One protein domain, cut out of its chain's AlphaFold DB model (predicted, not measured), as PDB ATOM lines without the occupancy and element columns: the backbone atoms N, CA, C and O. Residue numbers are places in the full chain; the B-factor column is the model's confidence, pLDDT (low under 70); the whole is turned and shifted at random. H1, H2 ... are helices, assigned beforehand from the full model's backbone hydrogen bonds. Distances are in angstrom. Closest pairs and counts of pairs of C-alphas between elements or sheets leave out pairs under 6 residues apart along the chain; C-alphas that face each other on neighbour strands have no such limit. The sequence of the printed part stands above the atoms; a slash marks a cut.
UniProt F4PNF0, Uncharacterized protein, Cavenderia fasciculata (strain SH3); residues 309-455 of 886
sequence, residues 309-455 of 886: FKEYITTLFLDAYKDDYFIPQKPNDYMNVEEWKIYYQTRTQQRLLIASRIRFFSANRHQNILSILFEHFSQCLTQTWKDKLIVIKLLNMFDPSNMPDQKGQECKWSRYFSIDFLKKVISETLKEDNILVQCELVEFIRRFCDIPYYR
ATOM      1  N   PHE A 309       2.198  24.832  31.532       91.25
ATOM      2  CA  PHE A 309       2.615  25.569  32.721       91.25
ATOM      3  C   PHE A 309       1.472  25.768  33.723       91.25
ATOM      4  O   PHE A 309       1.707  25.671  34.926       91.25
ATOM      5  N   LYS A 310       0.238  25.987  33.244       90.25
ATOM      6  CA  LYS A 310      -0.962  26.091  34.097       90.25
ATOM      7  C   LYS A 310      -1.193  24.845  34.947       90.25
ATOM      8  O   LYS A 310      -1.644  24.962  36.079       90.25
ATOM      9  N   GLU A 311      -0.888  23.667  34.418       87.38
ATOM     10  CA  GLU A 311      -0.997  22.417  35.169       87.38
ATOM     11  C   GLU A 311       0.248  22.168  36.035       87.38
ATOM     12  O   GLU A 311       0.173  21.738  37.192       87.38
ATOM     13  N   TYR A 312       1.421  22.474  35.486       89.31
ATOM     14  CA  TYR A 312       2.693  22.232  36.146       89.31
ATOM     15  C   TYR A 312       2.901  23.106  37.388       89.31
ATOM     16  O   TYR A 312       3.448  22.625  38.382       89.31
ATOM     17  N   ILE A 313       2.431  24.358  37.377       90.44
ATOM     18  CA  ILE A 313       2.553  25.268  38.523       90.44
ATOM     19  C   ILE A 313       1.879  24.703  39.779       90.44
ATOM     20  O   ILE A 313       2.455  24.783  40.860       90.44
ATOM     21  N   THR A 314       0.733  24.030  39.645       87.44
ATOM     22  CA  THR A 314       0.065  23.369  40.774       87.44
ATOM     23  C   THR A 314       0.939  22.265  41.366       87.44
ATOM     24  O   THR A 314       1.042  22.137  42.584       87.44
ATOM     25  N   THR A 315       1.629  21.501  40.514       84.50
ATOM     26  CA  THR A 315       2.583  20.479  40.970       84.50
ATOM     27  C   THR A 315       3.777  21.124  41.673       84.50
ATOM     28  O   THR A 315       4.135  20.699  42.765       84.50
ATOM     29  N   LEU A 316       4.349  22.197  41.117       86.44
ATOM     30  CA  LEU A 316       5.440  22.941  41.762       86.44
ATOM     31  C   LEU A 316       5.056  23.461  43.154       86.44
ATOM     32  O   LEU A 316       5.869  23.411  44.074       86.44
ATOM     33  N   PHE A 317       3.827  23.944  43.323       88.81
ATOM     34  CA  PHE A 317       3.343  24.400  44.623       88.81
ATOM     35  C   PHE A 317       3.148  23.234  45.593       88.81
ATOM     36  O   PHE A 317       3.605  23.322  46.728       88.81
ATOM     37  N   LEU A 318       2.572  22.107  45.155       86.94
ATOM     38  CA  LEU A 318       2.494  20.882  45.966       86.94
ATOM     39  C   LEU A 318       3.876  20.381  46.417       86.94
ATOM     40  O   LEU A 318       4.006  19.787  47.490       86.94
ATOM     41  N   ASP A 319       4.903  20.620  45.609       84.88
ATOM     42  CA  ASP A 319       6.284  20.291  45.941       84.88
ATOM     43  C   ASP A 319       6.818  21.229  47.019       84.88
ATOM     44  O   ASP A 319       7.372  20.752  48.007       84.88
ATOM     45  N   ALA A 320       6.569  22.534  46.880       87.06
ATOM     46  CA  ALA A 320       6.906  23.533  47.891       87.06
ATOM     47  C   ALA A 320       6.195  23.251  49.226       87.06
ATOM     48  O   ALA A 320       6.784  23.393  50.291       87.06
ATOM     49  N   TYR A 321       4.958  22.755  49.190       88.44
ATOM     50  CA  TYR A 321       4.225  22.327  50.383       88.44
ATOM     51  C   TYR A 321       4.923  21.222  51.187       88.44
ATOM     52  O   TYR A 321       4.757  21.147  52.407       88.44
ATOM     53  N   LYS A 322       5.669  20.351  50.503       84.38
ATOM     54  CA  LYS A 322       6.400  19.220  51.095       84.38
ATOM     55  C   LYS A 322       7.861  19.552  51.390       84.38
ATOM     56  O   LYS A 322       8.583  18.692  51.885       84.38
ATOM     57  N   ASP A 323       8.297  20.756  51.048       81.38
ATOM     58  CA  ASP A 323       9.673  21.190  51.187       81.38
ATOM     59  C   ASP A 323       9.854  21.962  52.500       81.38
ATOM     60  O   ASP A 323       9.233  23.007  52.711       81.38
ATOM     61  N   ASP A 324      10.730  21.451  53.370       78.44
ATOM     62  CA  ASP A 324      11.042  22.020  54.687       78.44
ATOM     63  C   ASP A 324      11.459  23.498  54.646       78.44
ATOM     64  O   ASP A 324      11.304  24.219  55.635       78.44
ATOM     65  N   TYR A 325      12.052  23.959  53.542       79.69
ATOM     66  CA  TYR A 325      12.423  25.362  53.397       79.69
ATOM     67  C   TYR A 325      11.185  26.239  53.240       79.69
ATOM     68  O   TYR A 325      11.100  27.303  53.856       79.69
ATOM     69  N   PHE A 326      10.242  25.826  52.391       83.06
ATOM     70  CA  PHE A 326       9.042  26.599  52.092       83.06
ATOM     71  C   PHE A 326       8.060  26.510  53.257       83.06
ATOM     72  O   PHE A 326       7.686  27.552  53.806       83.06
ATOM     73  N   ILE A 327       7.745  25.291  53.693       84.62
ATOM     74  CA  ILE A 327       6.905  25.003  54.853       84.62
ATOM     75  C   ILE A 327       7.731  24.196  55.867       84.62
ATOM     76  O   ILE A 327       7.952  23.003  55.652       84.62
ATOM     77  N   PRO A 328       8.174  24.809  56.982       77.12
ATOM     78  CA  PRO A 328       8.872  24.084  58.039       77.12
ATOM     79  C   PRO A 328       8.012  22.934  58.578       77.12
ATOM     80  O   PRO A 328       6.892  23.157  59.036       77.12
ATOM     81  N   GLN A 329       8.527  21.703  58.518       72.19
ATOM     82  CA  GLN A 329       7.793  20.505  58.959       72.19
ATOM     83  C   GLN A 329       7.908  20.251  60.469       72.19
ATOM     84  O   GLN A 329       7.161  19.450  61.025       72.19
ATOM     85  N   LYS A 330       8.829  20.942  61.151       67.19
ATOM     86  CA  LYS A 330       8.911  20.992  62.614       67.19
ATOM     87  C   LYS A 330       8.474  22.382  63.084       67.19
ATOM     88  O   LYS A 330       8.838  23.357  62.421       67.19
ATOM     89  N   PRO A 331       7.720  22.496  64.193       57.28
ATOM     90  CA  PRO A 331       7.383  23.790  64.768       57.28
ATOM     91  C   PRO A 331       8.683  24.510  65.130       57.28
ATOM     92  O   PRO A 331       9.427  24.089  66.014       57.28
ATOM     93  N   ASN A 332       8.970  25.585  64.400       58.28
ATOM     94  CA  ASN A 332      10.133  26.437  64.622       58.28
ATOM     95  C   ASN A 332       9.909  27.373  65.819       58.28
ATOM     96  O   ASN A 332      10.578  28.391  65.903       58.28
ATOM     97  N   ASP A 333       8.983  27.085  66.729       51.72
ATOM     98  CA  ASP A 333       8.560  28.023  67.777       51.72
ATOM     99  C   ASP A 333       9.615  28.200  68.886       51.72
ATOM    100  O   ASP A 333       9.514  29.125  69.680       51.72
ATOM    101  N   TYR A 334      10.677  27.381  68.895       49.78
ATOM    102  CA  TYR A 334      11.708  27.383  69.945       49.78
ATOM    103  C   TYR A 334      13.054  28.020  69.566       49.78
ATOM    104  O   TYR A 334      13.877  28.210  70.453       49.78
ATOM    105  N   MET A 335      13.310  28.363  68.294       61.91
ATOM    106  CA  MET A 335      14.594  28.997  67.937       61.91
ATOM    107  C   MET A 335      14.647  30.440  68.453       61.91
ATOM    108  O   MET A 335      13.816  31.274  68.078       61.91
ATOM    109  N   ASN A 336      15.634  30.787  69.269       69.75
ATOM    110  CA  ASN A 336      15.860  32.196  69.599       69.75
ATOM    111  C   ASN A 336      16.296  32.987  68.335       69.75
ATOM    112  O   ASN A 336      16.486  32.424  67.250       69.75
ATOM    113  N   VAL A 337      16.390  34.318  68.429       72.81
ATOM    114  CA  VAL A 337      16.729  35.175  67.271       72.81
ATOM    115  C   VAL A 337      18.091  34.811  66.663       72.81
ATOM    116  O   VAL A 337      18.261  34.890  65.445       72.81
ATOM    117  N   GLU A 338      19.040  34.361  67.480       72.81
ATOM    118  CA  GLU A 338      20.400  34.028  67.059       72.81
ATOM    119  C   GLU A 338      20.489  32.691  66.311       72.81
ATOM    120  O   GLU A 338      20.996  32.636  65.187       72.81
ATOM    121  N   GLU A 339      19.888  31.632  66.854       69.62
ATOM    122  CA  GLU A 339      19.733  30.343  66.174       69.62
ATOM    123  C   GLU A 339      18.987  30.505  64.850       69.62
ATOM    124  O   GLU A 339      19.345  29.905  63.831       69.62
ATOM    125  N   TRP A 340      17.975  31.376  64.837       70.88
ATOM    126  CA  TRP A 340      17.246  31.696  63.624       70.88
ATOM    127  C   TRP A 340      18.116  32.437  62.596       70.88
ATOM    128  O   TRP A 340      18.058  32.090  61.415       70.88
ATOM    129  N   LYS A 341      18.961  33.403  63.002       68.94
ATOM    130  CA  LYS A 341      19.917  34.078  62.092       68.94
ATOM    131  C   LYS A 341      20.816  33.047  61.399       68.94
ATOM    132  O   LYS A 341      20.980  33.111  60.176       68.94
ATOM    133  N   ILE A 342      21.336  32.074  62.150       69.38
ATOM    134  CA  ILE A 342      22.179  30.987  61.629       69.38
ATOM    135  C   ILE A 342      21.376  30.073  60.691       69.38
ATOM    136  O   ILE A 342      21.817  29.793  59.571       69.38
ATOM    137  N   TYR A 343      20.177  29.645  61.102       67.62
ATOM    138  CA  TYR A 343      19.283  28.809  60.294       67.62
ATOM    139  C   TYR A 343      18.913  29.483  58.969       67.62
ATOM    140  O   TYR A 343      18.997  28.870  57.904       67.62
ATOM    141  N   TYR A 344      18.542  30.763  59.012       62.81
ATOM    142  CA  TYR A 344      18.172  31.527  57.829       62.81
ATOM    143  C   TYR A 344      19.363  31.668  56.878       62.81
ATOM    144  O   TYR A 344      19.226  31.389  55.689       62.81
ATOM    145  N   GLN A 345      20.554  32.023  57.371       62.97
ATOM    146  CA  GLN A 345      21.753  32.146  56.530       62.97
ATOM    147  C   GLN A 345      22.144  30.818  55.860       62.97
ATOM    148  O   GLN A 345      22.400  30.789  54.654       62.97
ATOM    149  N   THR A 346      22.129  29.716  56.612       60.84
ATOM    150  CA  THR A 346      22.497  28.382  56.108       60.84
ATOM    151  C   THR A 346      21.469  27.816  55.122       60.84
ATOM    152  O   THR A 346      21.843  27.279  54.079       60.84
ATOM    153  N   ARG A 347      20.167  27.999  55.375       57.97
ATOM    154  CA  ARG A 347      19.095  27.552  54.465       57.97
ATOM    155  C   ARG A 347      18.930  28.447  53.234       57.97
ATOM    156  O   ARG A 347      18.557  27.943  52.182       57.97
ATOM    157  N   THR A 348      19.264  29.739  53.302       55.53
ATOM    158  CA  THR A 348      19.216  30.647  52.130       55.53
ATOM    159  C   THR A 348      20.255  30.276  51.062       55.53
ATOM    160  O   THR A 348      20.046  30.540  49.873       55.53
ATOM    161  N   GLN A 349      21.365  29.637  51.457       51.81
ATOM    162  CA  GLN A 349      22.359  29.083  50.528       51.81
ATOM    163  C   GLN A 349      21.874  27.792  49.846       51.81
ATOM    164  O   GLN A 349      22.251  27.531  48.703       51.81
ATOM    165  N   GLN A 350      20.970  27.036  50.478       52.00
ATOM    166  CA  GLN A 350      20.274  25.899  49.867       52.00
ATOM    167  C   GLN A 350      19.160  26.407  48.939       52.00
ATOM    168  O   GLN A 350      17.970  26.313  49.226       52.00
ATOM    169  N   ARG A 351      19.541  27.006  47.805       58.94
ATOM    170  CA  ARG A 351      18.579  27.467  46.796       58.94
ATOM    171  C   ARG A 351      17.992  26.276  46.044       58.94
ATOM    172  O   ARG A 351      18.673  25.606  45.273       58.94
ATOM    173  N   LEU A 352      16.708  26.053  46.293       68.50
ATOM    174  CA  LEU A 352      15.929  24.910  45.839       68.50
ATOM    175  C   LEU A 352      15.526  25.003  44.368       68.50
ATOM    176  O   LEU A 352      15.184  26.070  43.857       68.50
ATOM    177  N   LEU A 353      15.487  23.837  43.728       75.12
ATOM    178  CA  LEU A 353      15.078  23.589  42.343       75.12
ATOM    179  C   LEU A 353      13.806  24.353  41.914       75.12
ATOM    180  O   LEU A 353      13.723  24.856  40.793       75.12
ATOM    181  N   ILE A 354      12.823  24.481  42.813       81.56
ATOM    182  CA  ILE A 354      11.551  25.185  42.566       81.56
ATOM    183  C   ILE A 354      11.803  26.666  42.243       81.56
ATOM    184  O   ILE A 354      11.268  27.207  41.273       81.56
ATOM    185  N   ALA A 355      12.683  27.309  43.012       80.75
ATOM    186  CA  ALA A 355      13.034  28.709  42.835       80.75
ATOM    187  C   ALA A 355      13.744  28.957  41.503       80.75
ATOM    188  O   ALA A 355      13.425  29.920  40.808       80.75
ATOM    189  N   SER A 356      14.700  28.097  41.133       82.56
ATOM    190  CA  SER A 356      15.419  28.225  39.858       82.56
ATOM    191  C   SER A 356      14.492  28.060  38.658       82.56
ATOM    192  O   SER A 356      14.656  28.777  37.673       82.56
ATOM    193  N   ARG A 357      13.487  27.179  38.755       86.12
ATOM    194  CA  ARG A 357      12.489  26.986  37.696       86.12
ATOM    195  C   ARG A 357      11.615  28.223  37.519       86.12
ATOM    196  O   ARG A 357      11.455  28.700  36.405       86.12
ATOM    197  N   ILE A 358      11.130  28.828  38.601       85.94
ATOM    198  CA  ILE A 358      10.317  30.052  38.502       85.94
ATOM    199  C   ILE A 358      11.143  31.250  38.000       85.94
ATOM    200  O   ILE A 358      10.687  32.005  37.139       85.94
ATOM    201  N   ARG A 359      12.389  31.395  38.465       82.62
ATOM    202  CA  ARG A 359      13.294  32.484  38.051       82.62
ATOM    203  C   ARG A 359      13.849  32.341  36.633       82.62
ATOM    204  O   ARG A 359      14.473  33.276  36.137       82.62
ATOM    205  N   PHE A 360      13.644  31.200  35.975       86.06
ATOM    206  CA  PHE A 360      14.026  31.011  34.575       86.06
ATOM    207  C   PHE A 360      13.322  32.019  33.649       86.06
ATOM    208  O   PHE A 360      13.860  32.413  32.606       86.06
ATOM    209  N   PHE A 361      12.116  32.458  34.024       88.12
ATOM    210  CA  PHE A 361      11.305  33.337  33.198       88.12
ATOM    211  C   PHE A 361      11.745  34.807  33.256       88.12
ATOM    212  O   PHE A 361      12.244  35.299  34.261       88.12
ATOM    213  N   SER A 362      11.547  35.536  32.151       86.62
ATOM    214  CA  SER A 362      11.964  36.934  32.015       86.62
ATOM    215  C   SER A 362      10.843  37.753  31.390       86.62
ATOM    216  O   SER A 362      10.240  37.312  30.408       86.62
ATOM    217  N   ALA A 363      10.603  38.963  31.904       85.06
ATOM    218  CA  ALA A 363       9.551  39.861  31.410       85.06
ATOM    219  C   ALA A 363       9.723  40.269  29.934       85.06
ATOM    220  O   ALA A 363       8.770  40.676  29.269       85.06
ATOM    221  N   ASN A 364      10.939  40.139  29.396       83.00
ATOM    222  CA  ASN A 364      11.230  40.441  27.999       83.00
ATOM    223  C   ASN A 364      10.801  39.349  27.024       83.00
ATOM    224  O   ASN A 364      10.495  39.674  25.881       83.00
ATOM    225  N   ARG A 365      10.829  38.082  27.448       83.38
ATOM    226  CA  ARG A 365      10.621  36.942  26.548       83.38
ATOM    227  C   ARG A 365       9.351  36.171  26.867       83.38
ATOM    228  O   ARG A 365       8.679  35.778  25.936       83.38
ATOM    229  N   HIS A 366       8.997  36.016  28.142       89.81
ATOM    230  CA  HIS A 366       8.016  35.026  28.597       89.81
ATOM    231  C   HIS A 366       6.778  35.682  29.233       89.81
ATOM    232  O   HIS A 366       6.382  35.337  30.346       89.81
ATOM    233  N   GLN A 367       6.182  36.672  28.558       89.56
ATOM    234  CA  GLN A 367       5.104  37.484  29.143       89.56
ATOM    235  C   GLN A 367       3.860  36.666  29.512       89.56
ATOM    236  O   GLN A 367       3.319  36.846  30.600       89.56
ATOM    237  N   ASN A 368       3.443  35.738  28.645       90.75
ATOM    238  CA  ASN A 368       2.264  34.898  28.874       90.75
ATOM    239  C   ASN A 368       2.450  33.974  30.086       90.75
ATOM    240  O   ASN A 368       1.563  33.869  30.930       90.75
ATOM    241  N   ILE A 369       3.629  33.358  30.208       92.75
ATOM    242  CA  ILE A 369       3.967  32.489  31.341       92.75
ATOM    243  C   ILE A 369       4.014  33.280  32.647       92.75
ATOM    244  O   ILE A 369       3.460  32.838  33.651       92.75
ATOM    245  N   LEU A 370       4.613  34.474  32.639       92.12
ATOM    246  CA  LEU A 370       4.614  35.347  33.814       92.12
ATOM    247  C   LEU A 370       3.204  35.818  34.182       92.12
ATOM    248  O   LEU A 370       2.896  35.904  35.365       92.12
ATOM    249  N   SER A 371       2.326  36.071  33.208       93.06
ATOM    250  CA  SER A 371       0.920  36.381  33.486       93.06
ATOM    251  C   SER A 371       0.214  35.223  34.190       93.06
ATOM    252  O   SER A 371      -0.420  35.460  35.211       93.06
ATOM    253  N   ILE A 372       0.398  33.983  33.722       94.31
ATOM    254  CA  ILE A 372      -0.141  32.782  34.385       94.31
ATOM    255  C   ILE A 372       0.424  32.644  35.807       94.31
ATOM    256  O   ILE A 372      -0.321  32.393  36.750       94.31
ATOM    257  N   LEU A 373       1.735  32.838  35.975       94.44
ATOM    258  CA  LEU A 373       2.407  32.751  37.272       94.44
ATOM    259  C   LEU A 373       1.852  33.771  38.275       94.44
ATOM    260  O   LEU A 373       1.505  33.404  39.394       94.44
ATOM    261  N   PHE A 374       1.764  35.045  37.888       94.56
ATOM    262  CA  PHE A 374       1.300  36.114  38.775       94.56
ATOM    263  C   PHE A 374      -0.214  36.070  39.011       94.56
ATOM    264  O   PHE A 374      -0.669  36.465  40.086       94.56
ATOM    265  N   GLU A 375      -0.997  35.551  38.061       94.94
ATOM    266  CA  GLU A 375      -2.407  35.220  38.278       94.94
ATOM    267  C   GLU A 375      -2.547  34.115  39.332       94.94
ATOM    268  O   GLU A 375      -3.322  34.260  40.278       94.94
ATOM    269  N   HIS A 376      -1.732  33.061  39.241       94.94
ATOM    270  CA  HIS A 376      -1.719  31.994  40.237       94.94
ATOM    271  C   HIS A 376      -1.263  32.497  41.613       94.94
ATOM    272  O   HIS A 376      -1.926  32.227  42.608       94.94
ATOM    273  N   PHE A 377      -0.201  33.312  41.684       95.44
ATOM    274  CA  PHE A 377       0.203  33.982  42.927       95.44
ATOM    275  C   PHE A 377      -0.949  34.802  43.507       95.44
ATOM    276  O   PHE A 377      -1.254  34.698  44.690       95.44
ATOM    277  N   SER A 378      -1.635  35.570  42.662       94.81
ATOM    278  CA  SER A 378      -2.813  36.346  43.035       94.81
ATOM    279  C   SER A 378      -3.952  35.502  43.604       94.81
ATOM    280  O   SER A 378      -4.664  35.993  44.478       94.81
ATOM    281  N   GLN A 379      -4.158  34.285  43.101       94.56
ATOM    282  CA  GLN A 379      -5.155  33.354  43.624       94.56
ATOM    283  C   GLN A 379      -4.690  32.752  44.953       94.56
ATOM    284  O   GLN A 379      -5.440  32.785  45.921       94.56
ATOM    285  N   CYS A 380      -3.449  32.267  45.033       94.12
ATOM    286  CA  CYS A 380      -2.859  31.683  46.240       94.12
ATOM    287  C   CYS A 380      -2.789  32.671  47.413       94.12
ATOM    288  O   CYS A 380      -2.989  32.275  48.559       94.12
ATOM    289  N   LEU A 381      -2.570  33.961  47.141       94.56
ATOM    290  CA  LEU A 381      -2.581  35.002  48.169       94.56
ATOM    291  C   LEU A 381      -3.931  35.121  48.881       94.56
ATOM    292  O   LEU A 381      -3.944  35.599  49.998       94.56
ATOM    293  N   THR A 382      -5.050  34.682  48.301       92.69
ATOM    294  CA  THR A 382      -6.366  34.723  48.967       92.69
ATOM    295  C   THR A 382      -6.767  33.377  49.583       92.69
ATOM    296  O   THR A 382      -7.928  33.204  49.944       92.69
ATOM    297  N   GLN A 383      -5.851  32.404  49.642       92.50
ATOM    298  CA  GLN A 383      -6.097  31.059  50.181       92.50
ATOM    299  C   GLN A 383      -5.503  30.924  51.593       92.50
ATOM    300  O   GLN A 383      -5.680  31.807  52.431       92.50
ATOM    301  N   THR A 384      -4.823  29.811  51.883       92.44
ATOM    302  CA  THR A 384      -4.313  29.495  53.220       92.44
ATOM    303  C   THR A 384      -3.036  30.273  53.553       92.44
ATOM    304  O   THR A 384      -2.294  30.699  52.665       92.44
ATOM    305  N   TRP A 385      -2.697  30.384  54.843       91.56
ATOM    306  CA  TRP A 385      -1.413  30.958  55.275       91.56
ATOM    307  C   TRP A 385      -0.195  30.251  54.654       91.56
ATOM    308  O   TRP A 385       0.830  30.888  54.419       91.56
ATOM    309  N   LYS A 386      -0.297  28.947  54.349       92.69
ATOM    310  CA  LYS A 386       0.774  28.179  53.694       92.69
ATOM    311  C   LYS A 386       0.947  28.591  52.235       92.69
ATOM    312  O   LYS A 386       2.080  28.789  51.803       92.69
ATOM    313  N   ASP A 387      -0.156  28.778  51.506       93.38
ATOM    314  CA  ASP A 387      -0.131  29.301  50.135       93.38
ATOM    315  C   ASP A 387       0.519  30.685  50.104       93.38
ATOM    316  O   ASP A 387       1.447  30.922  49.329       93.38
ATOM    317  N   LYS A 388       0.083  31.573  51.007       94.50
ATOM    318  CA  LYS A 388       0.649  32.917  51.181       94.50
ATOM    319  C   LYS A 388       2.152  32.845  51.451       94.50
ATOM    320  O   LYS A 388       2.924  33.498  50.753       94.50
ATOM    321  N   LEU A 389       2.586  32.001  52.390       92.12
ATOM    322  CA  LEU A 389       4.002  31.826  52.725       92.12
ATOM    323  C   LEU A 389       4.836  31.366  51.520       92.12
ATOM    324  O   LEU A 389       5.913  31.912  51.277       92.12
ATOM    325  N   ILE A 390       4.345  30.384  50.755       91.94
ATOM    326  CA  ILE A 390       5.022  29.890  49.546       91.94
ATOM    327  C   ILE A 390       5.152  31.016  48.519       91.94
ATOM    328  O   ILE A 390       6.252  31.248  48.015       91.94
ATOM    329  N   VAL A 391       4.063  31.742  48.235       94.56
ATOM    330  CA  VAL A 391       4.078  32.857  47.276       94.56
ATOM    331  C   VAL A 391       5.079  33.927  47.699       94.56
ATOM    332  O   VAL A 391       5.922  34.306  46.891       94.56
ATOM    333  N   ILE A 392       5.046  34.388  48.952       93.06
ATOM    334  CA  ILE A 392       5.946  35.454  49.418       93.06
ATOM    335  C   ILE A 392       7.407  34.998  49.356       93.06
ATOM    336  O   ILE A 392       8.251  35.729  48.838       93.06
ATOM    337  N   LYS A 393       7.716  33.764  49.776       89.38
ATOM    338  CA  LYS A 393       9.072  33.207  49.642       89.38
ATOM    339  C   LYS A 393       9.530  33.173  48.188       89.38
ATOM    340  O   LYS A 393      10.672  33.523  47.903       89.38
ATOM    341  N   LEU A 394       8.658  32.783  47.258       90.19
ATOM    342  CA  LEU A 394       8.962  32.801  45.824       90.19
ATOM    343  C   LEU A 394       9.148  34.223  45.280       90.19
ATOM    344  O   LEU A 394      10.009  34.429  44.426       90.19
ATOM    345  N   LEU A 395       8.398  35.204  45.782       91.38
ATOM    346  CA  LEU A 395       8.569  36.615  45.430       91.38
ATOM    347  C   LEU A 395       9.912  37.166  45.942       91.38
ATOM    348  O   LEU A 395      10.653  37.760  45.160       91.38
ATOM    349  N   ASN A 396      10.287  36.872  47.193       87.31
ATOM    350  CA  ASN A 396      11.571  37.254  47.820       87.31
ATOM    351  C   ASN A 396      12.796  36.688  47.105       87.31
ATOM    352  O   ASN A 396      13.926  37.157  47.256       87.31
ATOM    353  N   MET A 397      12.565  35.647  46.322       85.06
ATOM    354  CA  MET A 397      13.563  34.960  45.541       85.06
ATOM    355  C   MET A 397      13.843  35.629  44.189       85.06
ATOM    356  O   MET A 397      14.907  35.379  43.619       85.06
ATOM    357  N   PHE A 398      12.961  36.480  43.663       84.25
ATOM    358  CA  PHE A 398      13.287  37.244  42.459       84.25
ATOM    359  C   PHE A 398      14.466  38.183  42.730       84.25
ATOM    360  O   PHE A 398      14.530  38.832  43.769       84.25
ATOM    361  N   ASP A 399      15.425  38.226  41.803       77.06
ATOM    362  CA  ASP A 399      16.623  39.048  41.958       77.06
ATOM    363  C   ASP A 399      16.417  40.419  41.297       77.06
ATOM    364  O   ASP A 399      16.312  40.474  40.063       77.06
ATOM    365  N   PRO A 400      16.383  41.523  42.070       74.19
ATOM    366  CA  PRO A 400      16.254  42.868  41.521       74.19
ATOM    367  C   PRO A 400      17.363  43.222  40.521       74.19
ATOM    368  O   PRO A 400      17.126  44.021  39.615       74.19
ATOM    369  N   SER A 401      18.559  42.624  40.628       69.62
ATOM    370  CA  SER A 401      19.657  42.887  39.684       69.62
ATOM    371  C   SER A 401      19.358  42.384  38.269       69.62
ATOM    372  O   SER A 401      19.900  42.911  37.298       69.62
ATOM    373  N   ASN A 402      18.478  41.388  38.138       70.00
ATOM    374  CA  ASN A 402      18.058  40.813  36.858       70.00
ATOM    375  C   ASN A 402      16.845  41.543  36.246       70.00
ATOM    376  O   ASN A 402      16.299  41.099  35.232       70.00
ATOM    377  N   MET A 403      16.424  42.663  36.843       79.12
ATOM    378  CA  MET A 403      15.352  43.532  36.355       79.12
ATOM    379  C   MET A 403      15.961  44.845  35.831       79.12
ATOM    380  O   MET A 403      15.914  45.857  36.529       79.12
ATOM    381  N   PRO A 404      16.600  44.842  34.643       65.19
ATOM    382  CA  PRO A 404      17.345  45.997  34.160       65.19
ATOM    383  C   PRO A 404      16.425  47.201  33.951       65.19
ATOM    384  O   PRO A 404      15.414  47.109  33.257       65.19
ATOM    385  N   ASP A 405      16.831  48.335  34.513       64.19
ATOM    386  CA  ASP A 405      16.272  49.651  34.222       64.19
ATOM    387  C   ASP A 405      17.146  50.309  33.148       64.19
ATOM    388  O   ASP A 405      18.262  50.766  33.413       64.19
ATOM    389  N   GLN A 406      16.691  50.258  31.895       61.03
ATOM    390  CA  GLN A 406      17.324  51.012  30.818       61.03
ATOM    391  C   GLN A 406      16.712  52.410  30.809       61.03
ATOM    392  O   GLN A 406      15.524  52.559  30.532       61.03
ATOM    393  N   LYS A 407      17.530  53.436  31.086       54.72
ATOM    394  CA  LYS A 407      17.098  54.842  31.055       54.72
ATOM    395  C   LYS A 407      16.307  55.134  29.772       54.72
ATOM    396  O   LYS A 407      16.863  55.060  28.680       54.72
ATOM    397  N   GLY A 408      15.031  55.490  29.924       56.09
ATOM    398  CA  GLY A 408      14.136  55.856  28.820       56.09
ATOM    399  C   GLY A 408      13.274  54.722  28.247       56.09
ATOM    400  O   GLY A 408      12.506  54.987  27.327       56.09
ATOM    401  N   GLN A 409      13.353  53.493  28.769       62.38
ATOM    402  CA  GLN A 409      12.420  52.405  28.443       62.38
ATOM    403  C   GLN A 409      11.607  51.989  29.670       62.38
ATOM    404  O   GLN A 409      12.132  51.901  30.777       62.38
ATOM    405  N   GLU A 410      10.322  51.697  29.468       67.19
ATOM    406  CA  GLU A 410       9.453  51.194  30.530       67.19
ATOM    407  C   GLU A 410       9.946  49.820  31.019       67.19
ATOM    408  O   GLU A 410      10.097  48.869  30.241       67.19
ATOM    409  N   CYS A 411      10.213  49.705  32.323       76.94
ATOM    410  CA  CYS A 411      10.625  48.448  32.933       76.94
ATOM    411  C   CYS A 411       9.477  47.437  32.845       76.94
ATOM    412  O   CYS A 411       8.544  47.503  33.627       76.94
ATOM    413  N   LYS A 412       9.552  46.445  31.950       82.69
ATOM    414  CA  LYS A 412       8.466  45.458  31.755       82.69
ATOM    415  C   LYS A 412       8.091  44.658  33.010       82.69
ATOM    416  O   LYS A 412       7.013  44.071  33.054       82.69
ATOM    417  N   TRP A 413       8.970  44.604  34.015       86.06
ATOM    418  CA  TRP A 413       8.661  43.993  35.309       86.06
ATOM    419  C   TRP A 413       7.647  44.803  36.131       86.06
ATOM    420  O   TRP A 413       6.959  44.195  36.949       86.06
ATOM    421  N   SER A 414       7.480  46.109  35.869       84.06
ATOM    422  CA  SER A 414       6.477  46.973  36.523       84.06
ATOM    423  C   SER A 414       5.040  46.494  36.303       84.06
ATOM    424  O   SER A 414       4.167  46.735  37.133       84.06
ATOM    425  N   ARG A 415       4.789  45.762  35.208       86.62
ATOM    426  CA  ARG A 415       3.490  45.139  34.932       86.62
ATOM    427  C   ARG A 415       3.128  44.062  35.959       86.62
ATOM    428  O   ARG A 415       1.948  43.856  36.221       86.62
ATOM    429  N   TYR A 416       4.122  43.347  36.485       89.25
ATOM    430  CA  TYR A 416       3.924  42.194  37.370       89.25
ATOM    431  C   TYR A 416       4.141  42.566  38.836       89.25
ATOM    432  O   TYR A 416       3.296  42.291  39.681       89.25
ATOM    433  N   PHE A 417       5.246  43.251  39.124       88.31
ATOM    434  CA  PHE A 417       5.443  43.951  40.385       88.31
ATOM    435  C   PHE A 417       4.842  45.337  40.214       88.31
ATOM    436  O   PHE A 417       5.585  46.268  39.946       88.31
ATOM    437  N   SER A 418       3.512  45.436  40.264       88.06
ATOM    438  CA  SER A 418       2.789  46.710  40.253       88.06
ATOM    439  C   SER A 418       2.455  47.158  41.681       88.06
ATOM    440  O   SER A 418       2.475  46.352  42.616       88.06
ATOM    441  N   ILE A 419       2.096  48.435  41.865       86.44
ATOM    442  CA  ILE A 419       1.636  48.942  43.172       86.44
ATOM    443  C   ILE A 419       0.365  48.208  43.620       86.44
ATOM    444  O   ILE A 419       0.244  47.858  44.789       86.44
ATOM    445  N   ASP A 420      -0.555  47.900  42.702       90.31
ATOM    446  CA  ASP A 420      -1.767  47.141  43.032       90.31
ATOM    447  C   ASP A 420      -1.451  45.711  43.476       90.31
ATOM    448  O   ASP A 420      -2.079  45.189  44.399       90.31
ATOM    449  N   PHE A 421      -0.438  45.082  42.869       91.62
ATOM    450  CA  PHE A 421       0.033  43.778  43.320       91.62
ATOM    451  C   PHE A 421       0.662  43.864  44.716       91.62
ATOM    452  O   PHE A 421       0.354  43.031  45.564       91.62
ATOM    453  N   LEU A 422       1.468  44.896  44.996       90.88
ATOM    454  CA  LEU A 422       2.011  45.146  46.335       90.88
ATOM    455  C   LEU A 422       0.895  45.333  47.373       90.88
ATOM    456  O   LEU A 422       0.925  44.676  48.413       90.88
ATOM    457  N   LYS A 423      -0.107  46.172  47.079       92.12
ATOM    458  CA  LYS A 423      -1.279  46.375  47.944       92.12
ATOM    459  C   LYS A 423      -1.978  45.061  48.246       92.12
ATOM    460  O   LYS A 423      -2.303  44.805  49.398       92.12
ATOM    461  N   LYS A 424      -2.181  44.226  47.224       93.81
ATOM    462  CA  LYS A 424      -2.801  42.910  47.377       93.81
ATOM    463  C   LYS A 424      -1.960  41.969  48.239       93.81
ATOM    464  O   LYS A 424      -2.512  41.299  49.102       93.81
ATOM    465  N   VAL A 425      -0.643  41.909  48.024       94.06
ATOM    466  CA  VAL A 425       0.247  41.088  48.862       94.06
ATOM    467  C   VAL A 425       0.153  41.551  50.312       94.06
ATOM    468  O   VAL A 425      -0.122  40.730  51.178       94.06
ATOM    469  N   ILE A 426       0.313  42.847  50.584       92.88
ATOM    470  CA  ILE A 426       0.253  43.398  51.944       92.88
ATOM    471  C   ILE A 426      -1.118  43.131  52.582       92.88
ATOM    472  O   ILE A 426      -1.187  42.520  53.643       92.88
ATOM    473  N   SER A 427      -2.215  43.507  51.924       92.44
ATOM    474  CA  SER A 427      -3.554  43.392  52.510       92.44
ATOM    475  C   SER A 427      -3.977  41.949  52.774       92.44
ATOM    476  O   SER A 427      -4.623  41.683  53.783       92.44
ATOM    477  N   GLU A 428      -3.617  40.996  51.910       94.00
ATOM    478  CA  GLU A 428      -3.973  39.590  52.117       94.00
ATOM    479  C   GLU A 428      -3.089  38.891  53.154       94.00
ATOM    480  O   GLU A 428      -3.546  37.970  53.836       94.00
ATOM    481  N   THR A 429      -1.830  39.306  53.285       91.12
ATOM    482  CA  THR A 429      -0.876  38.685  54.217       91.12
ATOM    483  C   THR A 429      -1.021  39.212  55.636       91.12
ATOM    484  O   THR A 429      -0.888  38.430  56.570       91.12
ATOM    485  N   LEU A 430      -1.396  40.482  55.808       88.75
ATOM    486  CA  LEU A 430      -1.706  41.064  57.118       88.75
ATOM    487  C   LEU A 430      -2.981  40.498  57.761       88.75
ATOM    488  O   LEU A 430      -3.169  40.659  58.959       88.75
ATOM    489  N   LYS A 431      -3.848  39.816  56.997       89.00
ATOM    490  CA  LYS A 431      -4.996  39.071  57.551       89.00
ATOM    491  C   LYS A 431      -4.582  37.810  58.319       89.00
ATOM    492  O   LYS A 431      -5.436  37.188  58.940       89.00
ATOM    493  N   GLU A 432      -3.325  37.383  58.208       85.56
ATOM    494  CA  GLU A 432      -2.809  36.186  58.869       85.56
ATOM    495  C   GLU A 432      -2.016  36.545  60.125       85.56
ATOM    496  O   GLU A 432      -1.059  37.316  60.058       85.56
ATOM    497  N   ASP A 433      -2.298  35.862  61.233       78.75
ATOM    498  CA  ASP A 433      -1.522  35.966  62.482       78.75
ATOM    499  C   ASP A 433      -0.245  35.093  62.466       78.75
ATOM    500  O   ASP A 433       0.437  34.903  63.474       78.75
ATOM    501  N   ASN A 434       0.095  34.498  61.317       84.94
ATOM    502  CA  ASN A 434       1.241  33.604  61.202       84.94
ATOM    503  C   ASN A 434       2.564  34.387  61.111       84.94
ATOM    504  O   ASN A 434       2.863  35.018  60.095       84.94
ATOM    505  N   ILE A 435       3.414  34.251  62.132       81.19
ATOM    506  CA  ILE A 435       4.704  34.956  62.245       81.19
ATOM    507  C   ILE A 435       5.618  34.728  61.031       81.19
ATOM    508  O   ILE A 435       6.309  35.651  60.604       81.19
ATOM    509  N   LEU A 436       5.641  33.521  60.447       82.06
ATOM    510  CA  LEU A 436       6.500  33.233  59.291       82.06
ATOM    511  C   LEU A 436       6.039  33.995  58.048       82.06
ATOM    512  O   LEU A 436       6.878  34.508  57.310       82.06
ATOM    513  N   VAL A 437       4.724  34.086  57.831       88.44
ATOM    514  CA  VAL A 437       4.139  34.869  56.729       88.44
ATOM    515  C   VAL A 437       4.541  36.334  56.866       88.44
ATOM    516  O   VAL A 437       4.993  36.940  55.898       88.44
ATOM    517  N   GLN A 438       4.454  36.879  58.077       87.19
ATOM    518  CA  GLN A 438       4.778  38.277  58.345       87.19
ATOM    519  C   GLN A 438       6.282  38.571  58.257       87.19
ATOM    520  O   GLN A 438       6.670  39.598  57.707       87.19
ATOM    521  N   CYS A 439       7.147  37.662  58.717       82.81
ATOM    522  CA  CYS A 439       8.599  37.804  58.545       82.81
ATOM    523  C   CYS A 439       8.977  37.861  57.056       82.81
ATOM    524  O   CYS A 439       9.747  38.721  56.630       82.81
ATOM    525  N   GLU A 440       8.398  36.971  56.244       86.69
ATOM    526  CA  GLU A 440       8.633  36.966  54.799       86.69
ATOM    527  C   GLU A 440       8.010  38.189  54.109       86.69
ATOM    528  O   GLU A 440       8.575  38.678  53.132       86.69
ATOM    529  N   LEU A 441       6.895  38.729  54.620       91.38
ATOM    530  CA  LEU A 441       6.306  39.981  54.133       91.38
ATOM    531  C   LEU A 441       7.265  41.167  54.319       91.38
ATOM    532  O   LEU A 441       7.419  41.980  53.410       91.38
ATOM    533  N   VAL A 442       7.934  41.260  55.470       88.25
ATOM    534  CA  VAL A 442       8.914  42.326  55.740       88.25
ATOM    535  C   VAL A 442      10.103  42.235  54.775       88.25
ATOM    536  O   VAL A 442      10.505  43.243  54.189       88.25
ATOM    537  N   GLU A 443      10.618  41.026  54.527       85.31
ATOM    538  CA  GLU A 443      11.657  40.805  53.510       85.31
ATOM    539  C   GLU A 443      11.151  41.125  52.092       85.31
ATOM    540  O   GLU A 443      11.900  41.693  51.293       85.31
ATOM    541  N   PHE A 444       9.880  40.848  51.788       89.69
ATOM    542  CA  PHE A 444       9.263  41.210  50.510       89.69
ATOM    543  C   PHE A 444       9.212  42.710  50.297       89.69
ATOM    544  O   PHE A 444       9.642  43.176  49.244       89.69
ATOM    545  N   ILE A 445       8.772  43.475  51.294       88.69
ATOM    546  CA  ILE A 445       8.763  44.940  51.228       88.69
ATOM    547  C   ILE A 445      10.187  45.462  50.987       88.69
ATOM    548  O   ILE A 445      10.405  46.263  50.076       88.69
ATOM    549  N   ARG A 446      11.176  44.942  51.728       85.25
ATOM    550  CA  ARG A 446      12.594  45.294  51.545       85.25
ATOM    551  C   ARG A 446      13.059  45.046  50.106       85.25
ATOM    552  O   ARG A 446      13.624  45.935  49.474       85.25
ATOM    553  N   ARG A 447      12.787  43.850  49.572       82.81
ATOM    554  CA  ARG A 447      13.154  43.435  48.206       82.81
ATOM    555  C   ARG A 447      12.427  44.231  47.131       82.81
ATOM    556  O   ARG A 447      13.028  44.560  46.111       82.81
ATOM    557  N   PHE A 448      11.157  44.548  47.351       85.62
ATOM    558  CA  PHE A 448      10.345  45.337  46.433       85.62
ATOM    559  C   PHE A 448      10.937  46.742  46.259       85.62
ATOM    560  O   PHE A 448      11.076  47.222  45.136       85.62
ATOM    561  N   CYS A 449      11.389  47.362  47.353       82.00
ATOM    562  CA  CYS A 449      12.067  48.661  47.332       82.00
ATOM    563  C   CYS A 449      13.467  48.631  46.683       82.00
ATOM    564  O   CYS A 449      13.952  49.672  46.233       82.00
ATOM    565  N   ASP A 450      14.107  47.459  46.592       79.56
ATOM    566  CA  ASP A 450      15.396  47.281  45.906       79.56
ATOM    567  C   ASP A 450      15.255  47.245  44.366       79.56
ATOM    568  O   ASP A 450      16.248  47.455  43.644       79.56
ATOM    569  N   ILE A 451      14.040  47.006  43.844       82.06
ATOM    570  CA  ILE A 451      13.740  46.983  42.403       82.06
ATOM    571  C   ILE A 451      14.058  48.361  41.805       82.06
ATOM    572  O   ILE A 451      13.484  49.354  42.255       82.06
ATOM    573  N   PRO A 452      14.933  48.453  40.777       77.81
ATOM    574  CA  PRO A 452      15.465  49.720  40.266       77.81
ATOM    575  C   PRO A 452      14.441  50.837  40.046       77.81
ATOM    576  O   PRO A 452      14.683  51.968  40.460       77.81
ATOM    577  N   TYR A 453      13.281  50.502  39.478       77.25
ATOM    578  CA  TYR A 453      12.213  51.460  39.191       77.25
ATOM    579  C   TYR A 453      11.530  52.010  40.465       77.25
ATOM    580  O   TYR A 453      11.160  53.181  40.509       77.25
ATOM    581  N   TYR A 454      11.423  51.209  41.530       78.19
ATOM    582  CA  TYR A 454      10.789  51.594  42.796       78.19
ATOM    583  C   TYR A 454      11.723  52.323  43.765       78.19
ATOM    584  O   TYR A 454      11.257  52.889  44.755       78.19
ATOM    585  N   ARG A 455      13.030  52.385  43.471       75.44
ATOM    586  CA  ARG A 455      14.068  52.931  44.368       75.44
ATOM    587  C   ARG A 455      13.899  54.396  44.773       75.44
ATOM    588  O   ARG A 455      14.669  54.875  45.604       75.44
TER     589      ARG A 455
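Overview. This is residues 309 to 455 of the 886 residues of an uncharacterized protein of Cavenderia fasciculata (strain SH3) (UniProt F4PNF0). H5 forms the core of an all-helix body, with H8, the longest helix, side by side with it and H1 and H4 packed on its other side. H7 folds back beside H8, H3 packs on H1, and H2 is set apart from the other helices, with the long loop round Gly 408 toward the opposite end. The printed part has 147 residues with eight named helices, H1 to H8 in order, and no named strand. It is compact, with a radius of gyration of the C-alphas of 15.4 A and spans of 50 by 34 by 30 A.

Along the chain. H8, residues 435 to 450, is 23.1 A long and ends at C-alpha 450 (15.396, 47.281, 45.906). H5 is residues 385 to 396, 16.2 A, and H7 residues 419 to 429, 15.3 A. H4, residues 367 to 380, is 19.7 A long; H1, residues 309 to 321, is 18.0 A long and begins at C-alpha 309 (2.615, 25.569, 32.721). H2 is residues 337 to 349, 18.7 A, H3 residues 353 to 359 and H6 residues 412 to 415.

Arrangement. H8 touches H5 at a shallow tilt of 25 degrees, the same way; the closest C-alphas, Leu 389 and Val 437, are 5.0 A apart. H7 and H8 form a hairpin, opposite ways at 14 degrees, closest at C-alphas 429 and 437, 6.8 A. H4 and H5 form another, closest at C-alphas 380 and 387, 5.3 A. H1 touches H4 with residues 309 to 313 alone, closest at C-alphas 310 and 372, 6.7 A. H1 and H3 only just touch, with 3 pairs of C-alphas within 8 A, closest at C-alphas 316 and 354, 6.6 A. H6 is near H4, and H2 touches no helix. Every O i to N i+4 pair is within hydrogen-bond range in H3, H4, H5, H7 and H8; H1 has 7 of 9, H2 8 of 9, and H6 is too short for one.

Size, cuts and confidence. The C-alphas farthest apart, Tyr 334 and Gly 408, are 50.1 A apart. The printed part has no cut; the links H1 to H2 and H5 to H6 are long. Mean pLDDT of the printed part is 81.8, with residues 330 to 336, 339, 341 to 352, 401 and 404 to 410 under 70.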